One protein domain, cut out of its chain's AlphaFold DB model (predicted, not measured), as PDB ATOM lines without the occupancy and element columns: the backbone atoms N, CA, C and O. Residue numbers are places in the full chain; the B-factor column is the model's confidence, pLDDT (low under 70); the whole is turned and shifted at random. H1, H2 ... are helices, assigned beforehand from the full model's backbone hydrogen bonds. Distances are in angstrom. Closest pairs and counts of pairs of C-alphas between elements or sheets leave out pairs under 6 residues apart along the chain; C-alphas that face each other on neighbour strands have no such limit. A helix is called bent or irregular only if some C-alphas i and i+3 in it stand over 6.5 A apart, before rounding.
ATOM      1  N   PHE A 264      52.149 -13.608 -64.417       58.97
ATOM      2  CA  PHE A 264      51.185 -12.507 -64.533       58.97
ATOM      3  C   PHE A 264      49.731 -13.001 -64.515       58.97
ATOM      4  O   PHE A 264      48.868 -12.384 -63.880       58.97
ATOM      5  N   HIS A 265      49.446 -14.138 -65.152       60.81
ATOM      6  CA  HIS A 265      48.105 -14.719 -65.158       60.81
ATOM      7  C   HIS A 265      47.692 -15.252 -63.771       60.81
ATOM      8  O   HIS A 265      46.519 -15.173 -63.392       60.81
ATOM      9  N   GLU A 266      48.636 -15.750 -62.969       62.41
ATOM     10  CA  GLU A 266      48.353 -16.223 -61.611       62.41
ATOM     11  C   GLU A 266      48.095 -15.061 -60.637       62.41
ATOM     12  O   GLU A 266      47.095 -15.075 -59.911       62.41
ATOM     13  N   LEU A 267      48.913 -14.003 -60.673       66.69
ATOM     14  CA  LEU A 267      48.725 -12.807 -59.837       66.69
ATOM     15  C   LEU A 267      47.399 -12.089 -60.135       66.69
ATOM     16  O   LEU A 267      46.669 -11.716 -59.211       66.69
ATOM     17  N   THR A 268      47.040 -11.957 -61.413       69.06
ATOM     18  CA  THR A 268      45.764 -11.346 -61.828       69.06
ATOM     19  C   THR A 268      44.560 -12.207 -61.440       69.06
ATOM     20  O   THR A 268      43.545 -11.677 -60.978       69.06
ATOM     21  N   SER A 269      44.669 -13.539 -61.530       72.38
ATOM     22  CA  SER A 269      43.604 -14.459 -61.106       72.38
ATOM     23  C   SER A 269      43.339 -14.409 -59.595       72.38
ATOM     24  O   SER A 269      42.180 -14.388 -59.161       72.38
ATOM     25  N   ASN A 270      44.400 -14.315 -58.787       77.19
ATOM     26  CA  ASN A 270      44.309 -14.218 -57.336       77.19
ATOM     27  C   ASN A 270      43.720 -12.875 -56.897       77.19
ATOM     28  O   ASN A 270      42.881 -12.847 -55.990       77.19
ATOM     29  N   ASN A 271      44.084 -11.781 -57.574       82.75
ATOM     30  CA  ASN A 271      43.488 -10.477 -57.301       82.75
ATOM     31  C   ASN A 271      41.986 -10.470 -57.630       82.75
ATOM     32  O   ASN A 271      41.165 -10.158 -56.770       82.75
ATOM     33  N   ARG A 272      41.600 -10.980 -58.808       87.44
ATOM     34  CA  ARG A 272      40.187 -11.102 -59.197       87.44
ATOM     35  C   ARG A 272      39.385 -11.961 -58.214       87.44
ATOM     36  O   ARG A 272      38.245 -11.638 -57.878       87.44
ATOM     37  N   ARG A 273      39.960 -13.060 -57.713       92.44
ATOM     38  CA  ARG A 273      39.321 -13.893 -56.679       92.44
ATOM     39  C   ARG A 273      39.109 -13.111 -55.380       92.44
ATOM     40  O   ARG A 273      38.036 -13.209 -54.783       92.44
ATOM     41  N   ARG A 274      40.112 -12.348 -54.944       91.12
ATOM     42  CA  ARG A 274      40.057 -11.534 -53.722       91.12
ATOM     43  C   ARG A 274      39.035 -10.402 -53.833       91.12
ATOM     44  O   ARG A 274      38.272 -10.184 -52.889       91.12
ATOM     45  N   GLU A 275      38.985  -9.725 -54.973       94.31
ATOM     46  CA  GLU A 275      38.014  -8.669 -55.273       94.31
ATOM     47  C   GLU A 275      36.587  -9.218 -55.261       94.31
ATOM     48  O   GLU A 275      35.746  -8.719 -54.514       94.31
ATOM     49  N   ASN A 276      36.339 -10.317 -55.981       96.25
ATOM     50  CA  ASN A 276      35.033 -10.977 -56.001       96.25
ATOM     51  C   ASN A 276      34.586 -11.407 -54.600       96.25
ATOM     52  O   ASN A 276      33.447 -11.163 -54.205       96.25
ATOM     53  N   HIS A 277      35.482 -12.014 -53.821       97.38
ATOM     54  CA  HIS A 277      35.184 -12.393 -52.442       97.38
ATOM     55  C   HIS A 277      34.822 -11.171 -51.585       97.38
ATOM     56  O   HIS A 277      33.851 -11.196 -50.828       97.38
ATOM     57  N   THR A 278      35.572 -10.078 -51.725       97.56
ATOM     58  CA  THR A 278      35.305  -8.825 -51.009       97.56
ATOM     59  C   THR A 278      33.950  -8.236 -51.391       97.56
ATOM     60  O   THR A 278      33.194  -7.829 -50.507       97.56
ATOM     61  N   ALA A 279      33.620  -8.218 -52.683       98.12
ATOM     62  CA  ALA A 279      32.346  -7.718 -53.186       98.12
ATOM     63  C   ALA A 279      31.162  -8.540 -52.654       98.12
ATOM     64  O   ALA A 279      30.211  -7.974 -52.113       98.12
ATOM     65  N   LEU A 280      31.256  -9.872 -52.710       98.25
ATOM     66  CA  LEU A 280      30.219 -10.768 -52.192       98.25
ATOM     67  C   LEU A 280      30.017 -10.612 -50.683       98.25
ATOM     68  O   LEU A 280      28.883 -10.558 -50.212       98.25
ATOM     69  N   GLU A 281      31.091 -10.487 -49.905       98.44
ATOM     70  CA  GLU A 281      30.968 -10.312 -48.457       98.44
ATOM     71  C   GLU A 281      30.419  -8.924 -48.087       98.44
ATOM     72  O   GLU A 281      29.644  -8.794 -47.133       98.44
ATOM     73  N   ARG A 282      30.759  -7.877 -48.853       98.44
ATOM     74  CA  ARG A 282      30.131  -6.553 -48.711       98.44
ATOM     75  C   ARG A 282      28.629  -6.633 -48.974       98.44
ATOM     76  O   ARG A 282      27.866  -6.108 -48.162       98.44
ATOM     77  N   GLN A 283      28.218  -7.330 -50.036       98.25
ATOM     78  CA  GLN A 283      26.810  -7.556 -50.356       98.25
ATOM     79  C   GLN A 283      26.100  -8.310 -49.227       98.25
ATOM     80  O   GLN A 283      25.121  -7.809 -48.682       98.25
ATOM     81  N   ARG A 284      26.657  -9.444 -48.780       98.44
ATOM     82  CA  ARG A 284      26.101 -10.250 -47.681       98.44
ATOM     83  C   ARG A 284      25.878  -9.422 -46.415       98.44
ATOM     84  O   ARG A 284      24.844  -9.542 -45.757       98.44
ATOM     85  N   ARG A 285      26.840  -8.565 -46.055       97.94
ATOM     86  CA  ARG A 285      26.703  -7.650 -44.910       97.94
ATOM     87  C   ARG A 285      25.649  -6.580 -45.161       97.94
ATOM     88  O   ARG A 285      24.926  -6.250 -44.230       97.94
ATOM     89  N   SER A 286      25.551  -6.051 -46.378       98.44
ATOM     90  CA  SER A 286      24.515  -5.085 -46.752       98.44
ATOM     91  C   SER A 286      23.114  -5.666 -46.586       98.44
ATOM     92  O   SER A 286      22.291  -5.085 -45.882       98.44
ATOM     93  N   ASP A 287      22.884  -6.870 -47.108       98.25
ATOM     94  CA  ASP A 287      21.604  -7.573 -46.979       98.25
ATOM     95  C   ASP A 287      21.270  -7.858 -45.513       98.25
ATOM     96  O   ASP A 287      20.146  -7.645 -45.059       98.25
ATOM     97  N   GLN A 288      22.272  -8.267 -44.731       97.31
ATOM     98  CA  GLN A 288      22.111  -8.456 -43.296       97.31
ATOM     99  C   GLN A 288      21.742  -7.142 -42.586       97.31
ATOM    100  O   GLN A 288      20.876  -7.154 -41.715       97.31
ATOM    101  N   ARG A 289      22.358  -6.002 -42.938       96.31
ATOM    102  CA  ARG A 289      21.980  -4.681 -42.401       96.31
ATOM    103  C   ARG A 289      20.530  -4.342 -42.731       96.31
ATOM    104  O   ARG A 289      19.774  -4.081 -41.804       96.31
ATOM    105  N   HIS A 290      20.132  -4.497 -43.989       97.19
ATOM    106  CA  HIS A 290      18.761  -4.252 -44.438       97.19
ATOM    107  C   HIS A 290      17.724  -5.103 -43.692       97.19
ATOM    108  O   HIS A 290      16.654  -4.621 -43.321       97.19
ATOM    109  N   LEU A 291      18.032  -6.375 -43.424       96.50
ATOM    110  CA  LEU A 291      17.166  -7.248 -42.624       96.50
ATOM    111  C   LEU A 291      17.005  -6.746 -41.183       96.50
ATOM    112  O   LEU A 291      15.899  -6.803 -40.644       96.50
ATOM    113  N   PHE A 292      18.075  -6.235 -40.572       95.88
ATOM    114  CA  PHE A 292      18.002  -5.623 -39.245       95.88
ATOM    115  C   PHE A 292      17.172  -4.339 -39.249       95.88
ATOM    116  O   PHE A 292      16.349  -4.163 -38.356       95.88
ATOM    117  N   ASP A 293      17.300  -3.504 -40.278       94.38
ATOM    118  CA  ASP A 293      16.505  -2.280 -40.404       94.38
ATOM    119  C   ASP A 293      15.009  -2.606 -40.560       94.38
ATOM    120  O   ASP A 293      14.146  -1.964 -39.954       94.38
ATOM    121  N   LYS A 294      14.672  -3.659 -41.323       96.44
ATOM    122  CA  LYS A 294      13.299  -4.188 -41.401       96.44
ATOM    123  C   LYS A 294      12.812  -4.701 -40.048       96.44
ATOM    124  O   LYS A 294      11.690  -4.390 -39.656       96.44
ATOM    125  N   LEU A 295      13.636  -5.475 -39.342       94.25
ATOM    126  CA  LEU A 295      13.281  -6.015 -38.031       94.25
ATOM    127  C   LEU A 295      13.006  -4.891 -37.029       94.25
ATOM    128  O   LEU A 295      11.990  -4.923 -36.341       94.25
ATOM    129  N   GLN A 296      13.862  -3.872 -36.999       93.50
ATOM    130  CA  GLN A 296      13.680  -2.693 -36.165       93.50
ATOM    131  C   GLN A 296      12.353  -1.984 -36.463       93.50
ATOM    132  O   GLN A 296      11.630  -1.644 -35.529       93.50
ATOM    133  N   LYS A 297      11.998  -1.799 -37.743       93.94
ATOM    134  CA  LYS A 297      10.713  -1.193 -38.138       93.94
ATOM    135  C   LYS A 297       9.514  -2.010 -37.651       93.94
ATOM    136  O   LYS A 297       8.558  -1.436 -37.145       93.94
ATOM    137  N   VAL A 298       9.568  -3.340 -37.775       94.88
ATOM    138  CA  VAL A 298       8.487  -4.240 -37.328       94.88
ATOM    139  C   VAL A 298       8.345  -4.241 -35.805       94.88
ATOM    140  O   VAL A 298       7.228  -4.284 -35.297       94.88
ATOM    141  N   LEU A 299       9.464  -4.187 -35.081       92.19
ATOM    142  CA  LEU A 299       9.485  -4.154 -33.617       92.19
ATOM    143  C   LEU A 299       9.265  -2.754 -33.031       92.19
ATOM    144  O   LEU A 299       9.088  -2.643 -31.822       92.19
ATOM    145  N   GLN A 300       9.289  -1.706 -33.861       92.81
ATOM    146  CA  GLN A 300       9.195  -0.297 -33.453       92.81
ATOM    147  C   GLN A 300      10.212   0.084 -32.361       92.81
ATOM    148  O   GLN A 300       9.919   0.851 -31.449       92.81
ATOM    149  N   SER A 301      11.417  -0.478 -32.436       90.81
ATOM    150  CA  SER A 301      12.473  -0.261 -31.442       90.81
ATOM    151  C   SER A 301      13.398   0.902 -31.818       90.81
ATOM    152  O   SER A 301      13.472   1.300 -32.983       90.81
ATOM    153  N   ASP A 302      14.172   1.383 -30.843       90.88
ATOM    154  CA  ASP A 302      15.139   2.473 -31.024       90.88
ATOM    155  C   ASP A 302      16.151   2.176 -32.162       90.88
ATOM    156  O   ASP A 302      16.758   1.095 -32.171       90.88
ATOM    157  N   PRO A 303      16.361   3.107 -33.120       88.19
ATOM    158  CA  PRO A 303      17.416   3.013 -34.136       88.19
ATOM    159  C   PRO A 303      18.838   2.914 -33.602       88.19
ATOM    160  O   PRO A 303      19.706   2.397 -34.301       88.19
ATOM    161  N   LYS A 304      19.103   3.390 -32.385       90.94
ATOM    162  CA  LYS A 304      20.432   3.303 -31.770       90.94
ATOM    163  C   LYS A 304      20.648   2.018 -30.977       90.94
ATOM    164  O   LYS A 304      21.756   1.789 -30.490       90.94
ATOM    165  N   ALA A 305      19.627   1.170 -30.847       89.50
ATOM    166  CA  ALA A 305      19.756  -0.060 -30.086       89.50
ATOM    167  C   ALA A 305      20.778  -1.023 -30.734       89.50
ATOM    168  O   ALA A 305      20.835  -1.148 -31.961       89.50
ATOM    169  N   PRO A 306      21.577  -1.759 -29.940       92.75
ATOM    170  CA  PRO A 306      22.460  -2.794 -30.471       92.75
ATOM    171  C   PRO A 306      21.672  -3.895 -31.193       92.75
ATOM    172  O   PRO A 306      20.626  -4.316 -30.711       92.75
ATOM    173  N   ARG A 307      22.217  -4.467 -32.274       91.62
ATOM    174  CA  ARG A 307      21.564  -5.540 -33.068       91.62
ATOM    175  C   ARG A 307      21.059  -6.725 -32.236       91.62
ATOM    176  O   ARG A 307      20.031  -7.319 -32.550       91.62
ATOM    177  N   LEU A 308      21.782  -7.077 -31.171       92.50
ATOM    178  CA  LEU A 308      21.386  -8.144 -30.245       92.50
ATOM    179  C   LEU A 308      20.062  -7.838 -29.530       92.50
ATOM    180  O   LEU A 308      19.290  -8.756 -29.268       92.50
ATOM    181  N   HIS A 309      19.778  -6.563 -29.257       91.94
ATOM    182  CA  HIS A 309      18.531  -6.130 -28.640       91.94
ATOM    183  C   HIS A 309      17.330  -6.412 -29.550       91.94
ATOM    184  O   HIS A 309      16.344  -6.986 -29.092       91.94
ATOM    185  N   HIS A 310      17.432  -6.113 -30.852       90.62
ATOM    186  CA  HIS A 310      16.375  -6.426 -31.823       90.62
ATOM    187  C   HIS A 310      16.083  -7.928 -31.892       90.62
ATOM    188  O   HIS A 310      14.921  -8.328 -31.923       90.62
ATOM    189  N   LEU A 311      17.121  -8.772 -31.863       93.25
ATOM    190  CA  LEU A 311      16.950 -10.230 -31.849       93.25
ATOM    191  C   LEU A 311      16.280 -10.717 -30.558       93.25
ATOM    192  O   LEU A 311      15.379 -11.553 -30.615       93.25
ATOM    193  N   ALA A 312      16.685 -10.180 -29.405       91.25
ATOM    194  CA  ALA A 312      16.076 -10.513 -28.120       91.25
ATOM    195  C   ALA A 312      14.591 -10.119 -28.085       91.25
ATOM    196  O   ALA A 312      13.748 -10.942 -27.735       91.25
ATOM    197  N   LEU A 313      14.252  -8.906 -28.531       89.94
ATOM    198  CA  LEU A 313      12.865  -8.451 -28.655       89.94
ATOM    199  C   LEU A 313      12.051  -9.339 -29.605       89.94
ATOM    200  O   LEU A 313      10.911  -9.694 -29.300       89.94
ATOM    201  N   GLN A 314      12.623  -9.756 -30.736       92.44
ATOM    202  CA  GLN A 314      11.953 -10.677 -31.653       92.44
ATOM    203  C   GLN A 314      11.661 -12.036 -30.999       92.44
ATOM    204  O   GLN A 314      10.592 -12.607 -31.203       92.44
ATOM    205  N   LEU A 315      12.597 -12.565 -30.213       92.62
ATOM    206  CA  LEU A 315      12.399 -13.819 -29.485       92.62
ATOM    207  C   LEU A 315      11.319 -13.674 -28.412       92.62
ATOM    208  O   LEU A 315      10.409 -14.497 -28.359       92.62
ATOM    209  N   ILE A 316      11.374 -12.604 -27.614       90.50
ATOM    210  CA  ILE A 316      10.380 -12.316 -26.572       90.50
ATOM    211  C   ILE A 316       8.981 -12.195 -27.190       90.50
ATOM    212  O   ILE A 316       8.047 -12.836 -26.715       90.50
ATOM    213  N   THR A 317       8.841 -11.451 -28.291       89.62
ATOM    214  CA  THR A 317       7.550 -11.273 -28.983       89.62
ATOM    215  C   THR A 317       7.023 -12.560 -29.623       89.62
ATOM    216  O   THR A 317       5.812 -12.790 -29.641       89.62
ATOM    217  N   LYS A 318       7.896 -13.434 -30.135       90.81
ATOM    218  CA  LYS A 318       7.490 -14.758 -30.636       90.81
ATOM    219  C   LYS A 318       7.030 -15.680 -29.510       90.81
ATOM    220  O   LYS A 318       6.001 -16.339 -29.651       90.81
ATOM    221  N   LEU A 319       7.762 -15.710 -28.398       89.31
ATOM    222  CA  LEU A 319       7.400 -16.508 -27.225       89.31
ATOM    223  C   LEU A 319       6.077 -16.033 -26.619       89.31
ATOM    224  O   LEU A 319       5.229 -16.861 -26.295       89.31
ATOM    225  N   SER A 320       5.855 -14.718 -26.535       85.81
ATOM    226  CA  SER A 320       4.598 -14.173 -26.019       85.81
ATOM    227  C   SER A 320       3.405 -14.514 -26.916       85.81
ATOM    228  O   SER A 320       2.349 -14.862 -26.399       85.81
ATOM    229  N   ARG A 321       3.554 -14.477 -28.250       86.94
ATOM    230  CA  ARG A 321       2.484 -14.906 -29.174       86.94
ATOM    231  C   ARG A 321       2.170 -16.394 -29.037       86.94
ATOM    232  O   ARG A 321       1.005 -16.748 -28.914       86.94
ATOM    233  N   SER A 322       3.196 -17.239 -28.957       84.44
ATOM    234  CA  SER A 322       3.025 -18.684 -28.752       84.44
ATOM    235  C   SER A 322       2.331 -19.012 -27.419       84.44
ATOM    236  O   SER A 322       1.451 -19.870 -27.362       84.44
ATOM    237  N   ALA A 323       2.647 -18.285 -26.341       79.94
ATOM    238  CA  ALA A 323       1.977 -18.443 -25.047       79.94
ATOM    239  C   ALA A 323       0.484 -18.058 -25.099       79.94
ATOM    240  O   ALA A 323      -0.351 -18.737 -24.502       79.94
ATOM    241  N   VAL A 324       0.140 -17.004 -25.848       82.75
ATOM    242  CA  VAL A 324      -1.256 -16.584 -26.061       82.75
ATOM    243  C   VAL A 324      -2.018 -17.612 -26.901       82.75
ATOM    244  O   VAL A 324      -3.137 -17.977 -26.550       82.75
ATOM    245  N   GLU A 325      -1.412 -18.115 -27.977       79.50
ATOM    246  CA  GLU A 325      -2.025 -19.108 -28.872       79.50
ATOM    247  C   GLU A 325      -2.214 -20.477 -28.203       79.50
ATOM    248  O   GLU A 325      -3.194 -21.168 -28.469       79.50
ATOM    249  N   SER A 326      -1.324 -20.852 -27.281       80.50
ATOM    250  CA  SER A 326      -1.431 -22.096 -26.504       80.50
ATOM    251  C   SER A 326      -2.446 -22.033 -25.354       80.50
ATOM    252  O   SER A 326      -2.581 -22.999 -24.604       80.50
ATOM    253  N   GLY A 327      -3.180 -20.923 -25.197       61.97
ATOM    254  CA  GLY A 327      -4.212 -20.777 -24.165       61.97
ATOM    255  C   GLY A 327      -3.661 -20.731 -22.737       61.97
ATOM    256  O   GLY A 327      -4.426 -20.794 -21.773       61.97
ATOM    257  N   CYS A 328      -2.342 -20.589 -22.580       59.19
ATOM    258  CA  CYS A 328      -1.704 -20.391 -21.291       59.19
ATOM    259  C   CYS A 328      -1.947 -18.933 -20.882       59.19
ATOM    260  O   CYS A 328      -1.182 -18.029 -21.214       59.19
ATOM    261  N   GLY A 329      -3.099 -18.683 -20.254       49.56
ATOM    262  CA  GLY A 329      -3.587 -17.356 -19.895       49.56
ATOM    263  C   GLY A 329      -2.710 -16.649 -18.864       49.56
ATOM    264  O   GLY A 329      -3.099 -16.517 -17.707       49.56
ATOM    265  N   ILE A 330      -1.563 -16.121 -19.284       55.16
ATOM    266  CA  ILE A 330      -0.812 -15.135 -18.512       55.16
ATOM    267  C   ILE A 330      -1.508 -13.791 -18.735       55.16
ATOM    268  O   ILE A 330      -1.159 -13.014 -19.620       55.16
ATOM    269  N   ARG A 331      -2.552 -13.523 -17.942       48.81
ATOM    270  CA  ARG A 331      -3.149 -12.185 -17.812       48.81
ATOM    271  C   ARG A 331      -2.196 -11.305 -17.001       48.81
ATOM    272  O   ARG A 331      -2.445 -11.016 -15.838       48.81
TER     273      ARG A 331
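AT A GLANCE: This is residues 264 to 331 of the 358 residues of the protein "BHLH domain-containing protein" of Scophthalmus maximus (UniProt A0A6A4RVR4). One long helix, H1, makes most of an extended rod, and a shorter helix, H2, overlaps its last turns at a slant and goes on past its end. The link between them, residues 300 to 306, folds back so that H2 begins beside the end part of H1, while residues 264 to 288 of H1 stick out as a long free arm. The printed part has 68 residues, with two named helices in the order H1, H2 and no named strand, and the class is all helix. The whole is extended, with a radius of gyration of the C-alphas of 20.5 A and spans of 72 by 26 by 14 A.

IN THESE COORDINATES: H1 is residues 264 to 299, 52.6 A from first to last C-alpha, beginning at C-alpha 264 at (51.185, -12.507, -64.533) and ending at C-alpha 299 at (9.485, -4.154, -33.617). H2 is residues 307 to 325, 27.5 A long, and its last C-alpha, that of Glu 325, is at (-2.025, -19.108, -28.872). Neither helix is bent.

HOW THE PARTS SIT: H1 touches H2 with residues 292 to 299 alone, and H2 touches H1 with residues 307 to 314 alone. Their closest C-alphas, those of Gln 296 and His 310, are 6.3 A apart. Their lines stand at a steep tilt of 48 degrees, and they run the same way. In H1 and H2 every O i to N i+4 pair is within hydrogen-bond range.

THE WHOLE: The C-alphas of Phe 264 and Arg 331, the two farthest apart, are 71.7 A from each other. Residues 264 to 288 stand free, as do residues 321 to 329, of which 321 to 325 belong to H2. The body without these stretches spans 34 by 14 by 14 A. The link from H1 to H2 is short, and the printed part has no cut. Mean pLDDT of the printed part is 86.9, with residues 264 to 268 and 327 to 331 under 70.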